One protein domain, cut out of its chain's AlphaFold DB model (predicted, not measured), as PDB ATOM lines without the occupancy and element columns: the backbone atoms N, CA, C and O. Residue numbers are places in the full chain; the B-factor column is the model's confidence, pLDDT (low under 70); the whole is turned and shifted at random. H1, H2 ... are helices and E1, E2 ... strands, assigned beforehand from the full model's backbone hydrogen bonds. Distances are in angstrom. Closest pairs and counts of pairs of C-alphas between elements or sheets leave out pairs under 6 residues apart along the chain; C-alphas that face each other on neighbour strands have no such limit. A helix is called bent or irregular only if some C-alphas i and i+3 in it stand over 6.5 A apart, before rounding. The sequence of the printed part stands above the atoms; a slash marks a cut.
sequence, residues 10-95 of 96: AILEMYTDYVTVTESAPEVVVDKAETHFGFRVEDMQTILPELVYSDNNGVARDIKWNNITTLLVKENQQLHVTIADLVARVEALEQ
ATOM      1  N   ALA A  10      19.648 -37.224 -26.841       63.94
ATOM      2  CA  ALA A  10      18.986 -38.268 -26.061       63.94
ATOM      3  C   ALA A  10      18.037 -37.702 -24.988       63.94
ATOM      4  O   ALA A  10      17.014 -38.310 -24.681       63.94
ATOM      5  N   ILE A  11      18.350 -36.530 -24.423       61.12
ATOM      6  CA  ILE A  11      17.466 -35.839 -23.475       61.12
ATOM      7  C   ILE A  11      16.283 -35.230 -24.234       61.12
ATOM      8  O   ILE A  11      15.146 -35.379 -23.796       61.12
ATOM      9  N   LEU A  12      16.522 -34.605 -25.393       60.16
ATOM     10  CA  LEU A  12      15.453 -34.042 -26.226       60.16
ATOM     11  C   LEU A  12      14.475 -35.111 -26.738       60.16
ATOM     12  O   LEU A  12      13.264 -34.897 -26.696       60.16
ATOM     13  N   GLU A  13      14.979 -36.262 -27.187       62.75
ATOM     14  CA  GLU A  13      14.160 -37.395 -27.636       62.75
ATOM     15  C   GLU A  13      13.321 -37.956 -26.483       62.75
ATOM     16  O   GLU A  13      12.115 -38.131 -26.632       62.75
ATOM     17  N   MET A  14      13.913 -38.115 -25.295       58.66
ATOM     18  CA  MET A  14      13.193 -38.580 -24.107       58.66
ATOM     19  C   MET A  14      12.084 -37.604 -23.668       58.66
ATOM     20  O   MET A  14      11.007 -38.044 -23.270       58.66
ATOM     21  N   TYR A  15      12.310 -36.287 -23.758       56.72
ATOM     22  CA  TYR A  15      11.264 -35.286 -23.506       56.72
ATOM     23  C   TYR A  15      10.174 -35.302 -24.583       56.72
ATOM     24  O   TYR A  15       8.997 -35.177 -24.252       56.72
ATOM     25  N   THR A  16      10.546 -35.487 -25.850       60.06
ATOM     26  CA  THR A  16       9.592 -35.558 -26.966       60.06
ATOM     27  C   THR A  16       8.687 -36.777 -26.819       60.06
ATOM     28  O   THR A  16       7.468 -36.637 -26.879       60.06
ATOM     29  N   ASP A  17       9.243 -37.947 -26.506       56.59
ATOM     30  CA  ASP A  17       8.460 -39.156 -26.236       56.59
ATOM     31  C   ASP A  17       7.542 -38.983 -25.014       56.59
ATOM     32  O   ASP A  17       6.373 -39.373 -25.055       56.59
ATOM     33  N   TYR A  18       8.013 -38.333 -23.943       52.97
ATOM     34  CA  TYR A  18       7.201 -38.080 -22.746       52.97
ATOM     35  C   TYR A  18       6.012 -37.136 -23.016       52.97
ATOM     36  O   TYR A  18       4.904 -37.366 -22.522       52.97
ATOM     37  N   VAL A  19       6.210 -36.097 -23.836       53.69
ATOM     38  CA  VAL A  19       5.139 -35.178 -24.269       53.69
ATOM     39  C   VAL A  19       4.157 -35.892 -25.207       53.69
ATOM     40  O   VAL A  19       2.946 -35.759 -25.054       53.69
ATOM     41  N   THR A  20       4.654 -36.750 -26.100       52.44
ATOM     42  CA  THR A  20       3.810 -37.496 -27.050       52.44
ATOM     43  C   THR A  20       2.911 -38.522 -26.346       52.44
ATOM     44  O   THR A  20       1.769 -38.735 -26.750       52.44
ATOM     45  N   VAL A  21       3.379 -39.131 -25.251       53.19
ATOM     46  CA  VAL A  21       2.567 -40.055 -24.436       53.19
ATOM     47  C   VAL A  21       1.514 -39.311 -23.601       53.19
ATOM     48  O   VAL A  21       0.435 -39.851 -23.359       53.19
ATOM     49  N   THR A  22       1.781 -38.067 -23.193       51.28
ATOM     50  CA  THR A  22       0.884 -37.287 -22.320       51.28
ATOM     51  C   THR A  22      -0.181 -36.478 -23.069       51.28
ATOM     52  O   THR A  22      -1.190 -36.124 -22.463       51.28
ATOM     53  N   GLU A  23      -0.036 -36.265 -24.382       50.34
ATOM     54  CA  GLU A  23      -1.034 -35.579 -25.227       50.34
ATOM     55  C   GLU A  23      -2.036 -36.502 -25.935       50.34
ATOM     56  O   GLU A  23      -2.919 -36.025 -26.646       50.34
ATOM     57  N   SER A  24      -1.988 -37.817 -25.716       53.41
ATOM     58  CA  SER A  24      -3.023 -38.724 -26.239       53.41
ATOM     59  C   SER A  24      -4.272 -38.742 -25.349       53.41
ATOM     60  O   SER A  24      -4.747 -39.787 -24.904       53.41
ATOM     61  N   ALA A  25      -4.842 -37.562 -25.091       56.00
ATOM     62  CA  ALA A  25      -6.246 -37.501 -24.719       56.00
ATOM     63  C   ALA A  25      -7.040 -38.107 -25.893       56.00
ATOM     64  O   ALA A  25      -6.839 -37.687 -27.035       56.00
ATOM     65  N   PRO A  26      -7.888 -39.125 -25.667       52.34
ATOM     66  CA  PRO A  26      -8.660 -39.712 -26.750       52.34
ATOM     67  C   PRO A  26      -9.478 -38.614 -27.438       52.34
ATOM     68  O   PRO A  26     -10.166 -37.838 -26.776       52.34
ATOM     69  N   GLU A  27      -9.407 -38.566 -28.773       57.50
ATOM     70  CA  GLU A  27     -10.070 -37.568 -29.637       57.50
ATOM     71  C   GLU A  27     -11.597 -37.518 -29.415       57.50
ATOM     72  O   GLU A  27     -12.274 -36.546 -29.745       57.50
ATOM     73  N   VAL A  28     -12.137 -38.565 -28.785       50.16
ATOM     74  CA  VAL A  28     -13.505 -38.660 -28.297       50.16
ATOM     75  C   VAL A  28     -13.458 -38.969 -26.803       50.16
ATOM     76  O   VAL A  28     -13.070 -40.067 -26.398       50.16
ATOM     77  N   VAL A  29     -13.904 -38.022 -25.974       57.94
ATOM     78  CA  VAL A  29     -14.283 -38.315 -24.588       57.94
ATOM     79  C   VAL A  29     -15.467 -39.271 -24.658       57.94
ATOM     80  O   VAL A  29     -16.595 -38.874 -24.946       57.94
ATOM     81  N   VAL A  30     -15.202 -40.562 -24.470       59.41
ATOM     82  CA  VAL A  30     -16.260 -41.555 -24.315       59.41
ATOM     83  C   VAL A  30     -16.830 -41.347 -22.921       59.41
ATOM     84  O   VAL A  30     -16.307 -41.892 -21.951       59.41
ATOM     85  N   ASP A  31     -17.877 -40.530 -22.829       61.56
ATOM     86  CA  ASP A  31     -18.677 -40.393 -21.616       61.56
ATOM     87  C   ASP A  31     -19.426 -41.713 -21.400       61.56
ATOM     88  O   ASP A  31     -20.524 -41.957 -21.907       61.56
ATOM     89  N   LYS A  32     -18.751 -42.654 -20.742       63.22
ATOM     90  CA  LYS A  32     -19.418 -43.826 -20.198       63.22
ATOM     91  C   LYS A  32     -20.296 -43.299 -19.079       63.22
ATOM     92  O   LYS A  32     -19.811 -42.558 -18.234       63.22
ATOM     93  N   ALA A  33     -21.563 -43.708 -19.057       69.50
ATOM     94  CA  ALA A  33     -22.472 -43.424 -17.953       69.50
ATOM     95  C   ALA A  33     -21.996 -44.153 -16.681       69.50
ATOM     96  O   ALA A  33     -22.562 -45.160 -16.259       69.50
ATOM     97  N   GLU A  34     -20.896 -43.686 -16.106       73.19
ATOM     98  CA  GLU A  34     -20.332 -44.163 -14.863       73.19
ATOM     99  C   GLU A  34     -21.015 -43.401 -13.733       73.19
ATOM    100  O   GLU A  34     -21.126 -42.172 -13.726       73.19
ATOM    101  N   THR A  35     -21.547 -44.153 -12.774       77.81
ATOM    102  CA  THR A  35     -22.105 -43.553 -11.566       77.81
ATOM    103  C   THR A  35     -20.945 -43.098 -10.696       77.81
ATOM    104  O   THR A  35     -20.187 -43.921 -10.186       77.81
ATOM    105  N   HIS A  36     -20.820 -41.787 -10.528       79.00
ATOM    106  CA  HIS A  36     -19.815 -41.185  -9.666       79.00
ATOM    107  C   HIS A  36     -20.401 -40.981  -8.267       79.00
ATOM    108  O   HIS A  36     -21.481 -40.408  -8.110       79.00
ATOM    109  N   PHE A  37     -19.682 -41.450  -7.250       84.00
ATOM    110  CA  PHE A  37     -20.020 -41.217  -5.848       84.00
ATOM    111  C   PHE A  37     -19.185 -40.062  -5.305       84.00
ATOM    112  O   PHE A  37     -17.994 -39.962  -5.592       84.00
ATOM    113  N   GLY A  38     -19.801 -39.204  -4.497       87.75
ATOM    114  CA  GLY A  38     -19.111 -38.073  -3.895       87.75
ATOM    115  C   GLY A  38     -20.064 -37.109  -3.207       87.75
ATOM    116  O   GLY A  38     -21.222 -37.429  -2.942       87.75
ATOM    117  N   PHE A  39     -19.553 -35.914  -2.936       89.94
ATOM    118  CA  PHE A  39     -20.309 -34.808  -2.366       89.94
ATOM    119  C   PHE A  39     -20.388 -33.680  -3.388       89.94
ATOM    120  O   PHE A  39     -19.490 -33.518  -4.215       89.94
ATOM    121  N   ARG A  40     -21.451 -32.881  -3.315       92.06
ATOM    122  CA  ARG A  40     -21.539 -31.647  -4.099       92.06
ATOM    123  C   ARG A  40     -20.619 -30.617  -3.460       92.06
ATOM    124  O   ARG A  40     -20.662 -30.416  -2.245       92.06
ATOM    125  N   VAL A  41     -19.767 -29.992  -4.264       93.12
ATOM    126  CA  VAL A  41     -18.751 -29.062  -3.758       93.12
ATOM    127  C   VAL A  41     -19.394 -27.835  -3.101       93.12
ATOM    128  O   VAL A  41     -18.873 -27.328  -2.115       93.12
ATOM    129  N   GLU A  42     -20.563 -27.408  -3.577       94.06
ATOM    130  CA  GLU A  42     -21.318 -26.279  -3.027       94.06
ATOM    131  C   GLU A  42     -21.888 -26.593  -1.635       94.06
ATOM    132  O   GLU A  42     -21.808 -25.775  -0.714       94.06
ATOM    133  N   ASP A  43     -22.406 -27.812  -1.457       95.12
ATOM    134  CA  ASP A  43     -22.903 -28.283  -0.161       95.12
ATOM    135  C   ASP A  43     -21.739 -28.388   0.832       95.12
ATOM    136  O   ASP A  43     -21.825 -27.919   1.969       95.12
ATOM    137  N   MET A  44     -20.602 -28.926   0.380       92.50
ATOM    138  CA  MET A  44     -19.385 -29.000   1.187       92.50
ATOM    139  C   MET A  44     -18.851 -27.619   1.557       92.50
ATOM    140  O   MET A  44     -18.416 -27.437   2.687       92.50
ATOM    141  N   GLN A  45     -18.925 -26.632   0.664       95.50
ATOM    142  CA  GLN A  45     -18.494 -25.267   0.969       95.50
ATOM    143  C   GLN A  45     -19.353 -24.641   2.075       95.50
ATOM    144  O   GLN A  45     -18.853 -23.854   2.876       95.50
ATOM    145  N   THR A  46     -20.633 -25.011   2.140       95.25
ATOM    146  CA  THR A  46     -21.566 -24.526   3.163       95.25
ATOM    147  C   THR A  46     -21.303 -25.162   4.530       95.25
ATOM    148  O   THR A  46     -21.394 -24.478   5.548       95.25
ATOM    149  N   ILE A  47     -20.993 -26.462   4.568       93.06
ATOM    150  CA  ILE A  47     -20.875 -27.227   5.821       93.06
ATOM    151  C   ILE A  47     -19.435 -27.221   6.355       93.06
ATOM    152  O   ILE A  47     -19.230 -27.019   7.549       93.06
ATOM    153  N   LEU A  48     -18.450 -27.450   5.480       92.19
ATOM    154  CA  LEU A  48     -17.020 -27.594   5.790       92.19
ATOM    155  C   LEU A  48     -16.175 -26.807   4.764       92.19
ATOM    156  O   LEU A  48     -15.483 -27.406   3.928       92.19
ATOM    157  N   PRO A  49     -16.227 -25.459   4.777       93.12
ATOM    158  CA  PRO A  49     -15.537 -24.609   3.800       93.12
ATOM    159  C   PRO A  49     -14.022 -24.848   3.745       93.12
ATOM    160  O   PRO A  49     -13.394 -24.683   2.698       93.12
ATOM    161  N   GLU A  50     -13.409 -25.280   4.846       91.69
ATOM    162  CA  GLU A  50     -11.990 -25.615   4.923       91.69
ATOM    163  C   GLU A  50     -11.597 -26.799   4.030       91.69
ATOM    164  O   GLU A  50     -10.426 -26.912   3.647       91.69
ATOM    165  N   LEU A  51     -12.562 -27.643   3.653       92.62
ATOM    166  CA  LEU A  51     -12.382 -28.792   2.769       92.62
ATOM    167  C   LEU A  51     -12.630 -28.464   1.297       92.62
ATOM    168  O   LEU A  51     -12.565 -29.367   0.470       92.62
ATOM    169  N   VAL A  52     -12.861 -27.200   0.942       94.88
ATOM    170  CA  VAL A  52     -13.115 -26.780  -0.442       94.88
ATOM    171  C   VAL A  52     -11.985 -25.887  -0.955       94.88
ATOM    172  O   VAL A  52     -11.466 -25.017  -0.251       94.88
ATOM    173  N   TYR A  53     -11.563 -26.115  -2.197       94.50
ATOM    174  CA  TYR A  53     -10.783 -25.153  -2.969       94.50
ATOM    175  C   TYR A  53     -11.741 -24.130  -3.576       94.50
ATOM    176  O   TYR A  53     -12.658 -24.496  -4.310       94.50
ATOM    177  N   SER A  54     -11.532 -22.854  -3.259       94.31
ATOM    178  CA  SER A  54     -12.307 -21.740  -3.814       94.31
ATOM    179  C   SER A  54     -11.415 -20.871  -4.695       94.31
ATOM    180  O   SER A  54     -10.210 -20.784  -4.454       94.31
ATOM    181  N   ASP A  55     -11.991 -20.231  -5.710       92.75
ATOM    182  CA  ASP A  55     -11.272 -19.230  -6.501       92.75
ATOM    183  C   ASP A  55     -11.195 -17.861  -5.796       92.75
ATOM    184  O   ASP A  55     -11.694 -17.677  -4.684       92.75
ATOM    185  N   ASN A  56     -10.579 -16.876  -6.458       93.44
ATOM    186  CA  ASN A  56     -10.423 -15.516  -5.924       93.44
ATOM    187  C   ASN A  56     -11.757 -14.792  -5.664       93.44
ATOM    188  O   ASN A  56     -11.771 -13.798  -4.941       93.44
ATOM    189  N   ASN A  57     -12.860 -15.272  -6.241       93.38
ATOM    190  CA  ASN A  57     -14.202 -14.736  -6.035       93.38
ATOM    191  C   ASN A  57     -14.988 -15.540  -4.984       93.38
ATOM    192  O   ASN A  57     -16.166 -15.267  -4.765       93.38
ATOM    193  N   GLY A  58     -14.359 -16.534  -4.344       90.06
ATOM    194  CA  GLY A  58     -14.987 -17.395  -3.345       90.06
ATOM    195  C   GLY A  58     -15.879 -18.489  -3.932       90.06
ATOM    196  O   GLY A  58     -16.621 -19.122  -3.186       90.06
ATOM    197  N   VAL A  59     -15.826 -18.739  -5.242       93.50
ATOM    198  CA  VAL A  59     -16.639 -19.786  -5.873       93.50
ATOM    199  C   VAL A  59     -15.983 -21.144  -5.650       93.50
ATOM    200  O   VAL A  59     -14.788 -21.305  -5.912       93.50
ATOM    201  N   ALA A  60     -16.766 -22.118  -5.185       94.94
ATOM    202  CA  ALA A  60     -16.336 -23.501  -5.020       94.94
ATOM    203  C   ALA A  60     -15.831 -24.096  -6.346       94.94
ATOM    204  O   ALA A  60     -16.498 -23.999  -7.377       94.94
ATOM    205  N   ARG A  61     -14.647 -24.713  -6.323       92.69
ATOM    206  CA  ARG A  61     -14.030 -25.344  -7.499       92.69
ATOM    207  C   ARG A  61     -13.865 -26.843  -7.347       92.69
ATOM    208  O   ARG A  61     -14.158 -27.564  -8.291       92.69
ATOM    209  N   ASP A  62     -13.402 -27.296  -6.188       93.19
ATOM    210  CA  ASP A  62     -13.179 -28.719  -5.933       93.19
ATOM    211  C   ASP A  62     -13.105 -29.015  -4.427       93.19
ATOM    212  O   ASP A  62     -12.932 -28.108  -3.608       93.19
ATOM    213  N   ILE A  63     -13.217 -30.286  -4.058       93.00
ATOM    214  CA  ILE A  63     -13.083 -30.783  -2.690       93.00
ATOM    215  C   ILE A  63     -11.635 -31.228  -2.458       93.00
ATOM    216  O   ILE A  63     -11.011 -31.907  -3.270       93.00
ATOM    217  N   LYS A  64     -11.092 -30.895  -1.289       92.75
ATOM    218  CA  LYS A  64      -9.802 -31.381  -0.790       92.75
ATOM    219  C   LYS A  64      -9.927 -32.849  -0.376       92.75
ATOM    220  O   LYS A  64      -9.889 -33.167   0.811       92.75
ATOM    221  N   TRP A  65     -10.076 -33.752  -1.343       88.25
ATOM    222  CA  TRP A  65     -10.367 -35.173  -1.111       88.25
ATOM    223  C   TRP A  65      -9.375 -35.878  -0.181       88.25
ATOM    224  O   TRP A  65      -9.788 -36.661   0.670       88.25
ATOM    225  N   ASN A  66      -8.085 -35.534  -0.249       86.56
ATOM    226  CA  ASN A  66      -7.079 -36.080   0.671       86.56
ATOM    227  C   ASN A  66      -7.390 -35.764   2.144       86.56
ATOM    228  O   ASN A  66      -7.114 -36.577   3.023       86.56
ATOM    229  N   ASN A  67      -8.011 -34.615   2.415       87.94
ATOM    230  CA  ASN A  67      -8.361 -34.194   3.769       87.94
ATOM    231  C   ASN A  67      -9.659 -34.854   4.259       87.94
ATOM    232  O   ASN A  67      -9.823 -35.027   5.466       87.94
ATOM    233  N   ILE A  68     -10.554 -35.258   3.346       88.31
ATOM    234  CA  ILE A  68     -11.817 -35.937   3.682       88.31
ATOM    235  C   ILE A  68     -11.534 -37.261   4.385       88.31
ATOM    236  O   ILE A  68     -12.083 -37.512   5.453       88.31
ATOM    237  N   THR A  69     -10.637 -38.088   3.845       85.06
ATOM    238  CA  THR A  69     -10.301 -39.380   4.462       85.06
ATOM    239  C   THR A  69      -9.738 -39.200   5.870       85.06
ATOM    240  O   THR A  69     -10.154 -39.894   6.794       85.06
ATOM    241  N   THR A  70      -8.833 -38.237   6.065       89.12
ATOM    242  CA  THR A  70      -8.278 -37.932   7.392       89.12
ATOM    243  C   THR A  70      -9.356 -37.465   8.367       89.12
ATOM    244  O   THR A  70      -9.381 -37.926   9.508       89.12
ATOM    245  N   LEU A  71     -10.260 -36.589   7.920       90.12
ATOM    246  CA  LEU A  71     -11.387 -36.121   8.723       90.12
ATOM    247  C   LEU A  71     -12.292 -37.292   9.131       90.12
ATOM    248  O   LEU A  71     -12.572 -37.460  10.312       90.12
ATOM    249  N   LEU A  72     -12.681 -38.144   8.180       89.75
ATOM    250  CA  LEU A  72     -13.547 -39.297   8.436       89.75
ATOM    251  C   LEU A  72     -12.928 -40.276   9.438       89.75
ATOM    252  O   LEU A  72     -13.623 -40.752  10.334       89.75
ATOM    253  N   VAL A  73     -11.625 -40.551   9.330       91.94
ATOM    254  CA  VAL A  73     -10.913 -41.406  10.294       91.94
ATOM    255  C   VAL A  73     -10.939 -40.787  11.688       91.94
ATOM    256  O   VAL A  73     -11.243 -41.478  12.661       91.94
ATOM    257  N   LYS A  74     -10.654 -39.487  11.795       93.06
ATOM    258  CA  LYS A  74     -10.657 -38.779  13.076       93.06
ATOM    259  C   LYS A  74     -12.045 -38.786  13.721       93.06
ATOM    260  O   LYS A  74     -12.163 -39.116  14.898       93.06
ATOM    261  N   GLU A  75     -13.088 -38.459  12.962       93.56
ATOM    262  CA  GLU A  75     -14.467 -38.451  13.466       93.56
ATOM    263  C   GLU A  75     -14.922 -39.853  13.875       93.56
ATOM    264  O   GLU A  75     -15.540 -40.026  14.923       93.56
ATOM    265  N   ASN A  76     -14.545 -40.887  13.119       96.44
ATOM    266  CA  ASN A  76     -14.833 -42.265  13.500       96.44
ATOM    267  C   ASN A  76     -14.158 -42.645  14.831       96.44
ATOM    268  O   ASN A  76     -14.814 -43.192  15.718       96.44
ATOM    269  N   GLN A  77     -12.883 -42.293  15.018       96.56
ATOM    270  CA  GLN A  77     -12.178 -42.500  16.287       96.56
ATOM    271  C   GLN A  77     -12.854 -41.750  17.442       96.56
ATOM    272  O   GLN A  77     -13.053 -42.319  18.515       96.56
ATOM    273  N   GLN A  78     -13.257 -40.497  17.219       97.44
ATOM    274  CA  GLN A  78     -13.949 -39.688  18.222       97.44
ATOM    275  C   GLN A  78     -15.311 -40.285  18.607       97.44
ATOM    276  O   GLN A  78     -15.667 -40.310  19.790       97.44
ATOM    277  N   LEU A  79     -16.061 -40.808  17.634       98.06
ATOM    278  CA  LEU A  79     -17.322 -41.512  17.874       98.06
ATOM    279  C   LEU A  79     -17.102 -42.771  18.714       98.06
ATOM    280  O   LEU A  79     -17.832 -42.980  19.678       98.06
ATOM    281  N   HIS A  80     -16.074 -43.567  18.415       97.81
ATOM    282  CA  HIS A  80     -15.739 -44.748  19.214       97.81
ATOM    283  C   HIS A  80     -15.410 -44.397  20.669       97.81
ATOM    284  O   HIS A  80     -15.904 -45.064  21.578       97.81
ATOM    285  N   VAL A  81     -14.640 -43.329  20.902       97.88
ATOM    286  CA  VAL A  81     -14.354 -42.836  22.260       97.88
ATOM    287  C   VAL A  81     -15.637 -42.404  22.969       97.88
ATOM    288  O   VAL A  81     -15.867 -42.781  24.114       97.88
ATOM    289  N   THR A  82     -16.497 -41.654  22.280       98.00
ATOM    290  CA  THR A  82     -17.764 -41.159  22.844       98.00
ATOM    291  C   THR A  82     -18.705 -42.310  23.203       98.00
ATOM    292  O   THR A  82     -19.315 -42.301  24.268       98.00
ATOM    293  N   ILE A  83     -18.798 -43.329  22.346       97.94
ATOM    294  CA  ILE A  83     -19.595 -44.532  22.609       97.94
ATOM    295  C   ILE A  83     -19.047 -45.275  23.829       97.94
ATOM    296  O   ILE A  83     -19.827 -45.649  24.698       97.94
ATOM    297  N   ALA A  84     -17.727 -45.461  23.923       97.56
ATOM    298  CA  ALA A  84     -17.112 -46.141  25.061       97.56
ATOM    299  C   ALA A  84     -17.380 -45.411  26.391       97.56
ATOM    300  O   ALA A  84     -17.723 -46.058  27.378       97.56
ATOM    301  N   ASP A  85     -17.288 -44.075  26.405       97.62
ATOM    302  CA  ASP A  85     -17.634 -43.259  27.578       97.62
ATOM    303  C   ASP A  85     -19.105 -43.430  27.978       97.62
ATOM    304  O   ASP A  85     -19.421 -43.683  29.141       97.62
ATOM    305  N   LEU A  86     -20.018 -43.340  27.007       97.56
ATOM    306  CA  LEU A  86     -21.449 -43.494  27.261       97.56
ATOM    307  C   LEU A  86     -21.789 -44.886  27.799       97.56
ATOM    308  O   LEU A  86     -22.573 -44.984  28.741       97.56
ATOM    309  N   VAL A  87     -21.186 -45.940  27.246       97.25
ATOM    310  CA  VAL A  87     -21.365 -47.316  27.732       97.25
ATOM    311  C   VAL A  87     -20.897 -47.436  29.180       97.25
ATOM    312  O   VAL A  87     -21.675 -47.869  30.022       97.25
ATOM    313  N   ALA A  88     -19.689 -46.964  29.503       96.19
ATOM    314  CA  ALA A  88     -19.166 -47.023  30.868       96.19
ATOM    315  C   ALA A  88     -20.059 -46.271  31.872       96.19
ATOM    316  O   ALA A  88     -20.275 -46.719  32.998       96.19
ATOM    317  N   ARG A  89     -20.614 -45.122  31.463       96.50
ATOM    318  CA  ARG A  89     -21.542 -44.340  32.290       96.50
ATOM    319  C   ARG A  89     -22.869 -45.056  32.512       96.50
ATOM    320  O   ARG A  89     -23.399 -44.979  33.614       96.50
ATOM    321  N   VAL A  90     -23.409 -45.717  31.490       97.00
ATOM    322  CA  VAL A  90     -24.636 -46.514  31.617       97.00
ATOM    323  C   VAL A  90     -24.396 -47.701  32.546       97.00
ATOM    324  O   VAL A  90     -25.140 -47.861  33.507       97.00
ATOM    325  N   GLU A  91     -23.312 -48.451  32.349       95.38
ATOM    326  CA  GLU A  91     -22.956 -49.584  33.213       95.38
ATOM    327  C   GLU A  91     -22.802 -49.165  34.683       95.38
ATOM    328  O   GLU A  91     -23.252 -49.875  35.577       95.38
ATOM    329  N   ALA A  92     -22.219 -47.993  34.952       93.38
ATOM    330  CA  ALA A  92     -22.087 -47.467  36.311       93.38
ATOM    331  C   ALA A  92     -23.434 -47.095  36.963       93.38
ATOM    332  O   ALA A  92     -23.548 -47.151  38.183       93.38
ATOM    333  N   LEU A  93     -24.442 -46.708  36.173       93.31
ATOM    334  CA  LEU A  93     -25.795 -46.415  36.666       93.31
ATOM    335  C   LEU A  93     -26.631 -47.683  36.876       93.31
ATOM    336  O   LEU A  93     -27.580 -47.664  37.655       93.31
ATOM    337  N   GLU A  94     -26.296 -48.763  36.174       90.75
ATOM    338  CA  GLU A  94     -26.975 -50.057  36.274       90.75
ATOM    339  C   GLU A  94     -26.433 -50.938  37.416       90.75
ATOM    340  O   GLU A  94     -27.023 -51.978  37.719       90.75
ATOM    341  N   GLN A  95     -25.344 -50.531  38.085       70.62
ATOM    342  CA  GLN A  95     -24.847 -51.214  39.283       70.62
ATOM    343  C   GLN A  95     -25.671 -50.807  40.529       70.62
ATOM    344  O   GLN A  95     -25.761 -49.613  40.817       70.62
TER     345      GLN A  95
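This is residues 10 to 95 of the 96 residues of an uncharacterized protein of Sphaeroforma arctica JP610 (UniProt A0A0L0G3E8). A small head, made of the hairpin E1 and E2 with the short helix H2 packed on it, has two arms: the long helix H3, whose residues 72 to 94 stick out from it, and a long stretch with no named element that leads away to the short helix H1. H1 and H3 make the two far ends, and the length comes from these arms. The printed part has 86 residues with three named helices and two named strands, in the order H1 H2 E1 E2 H3; the class is mostly helix, and the sheet, E1 - E2, is antiparallel. The whole is extended, with a radius of gyration of the C-alphas of 23.5 A and spans of 78 by 36 by 31 A.

H1, residues 10 to 22, is apart from H2, residues 41 to 47. H1 is also apart from E1, residues 52 to 54, from E2, residues 60 to 63, and from H3, residues 65 to 94. The closest C-alphas of H2 and E1 are those of Gln 45 and Val 52, 5.8 A apart. The closest C-alphas of H2 and E2 are those of Val 41 and Asp 62, 6.0 A apart. E1 and E2 form a hairpin, antiparallel at 150 degrees between their directions. N 53 and O 62 are within hydrogen-bond range at 2.8 A, as are N 61 and O 53 at 2.8 A. H3 touches no helix, and it is apart from H2 and from E1. In H1 and H2 every O i to N i+4 pair is within hydrogen-bond range; in H3 24 of 26 are.

H1 begins at C-alpha 10, at (18.986, -38.268, -26.061), and is 18.5 A long from first to last C-alpha. H2 is 10.0 A long and begins at C-alpha 41, at (-18.751, -29.062, -3.758). E1 and E2 are 6.1 A and 8.3 A long. H3 is 43.5 A long and ends at C-alpha 94, at (-26.975, -50.057, 36.274); it is not bent.

The C-alphas of Ala 10 and Gln 95, the two farthest apart, are 79.7 A apart. Residues 10 to 37, of which 10 to 22 belong to H1, stand free, and so do residues 72 to 95, of which 72 to 94 belong to H3. The link from H1 to H2, 18 residues, is long, while those from H2 to E1, E1 to E2 and E2 to H3 are tight. The printed part has no cut. The mean pLDDT of the printed part is 82.4, and residues 10 to 33 are under 70; the mean is 57 in H1 and 94 in H3.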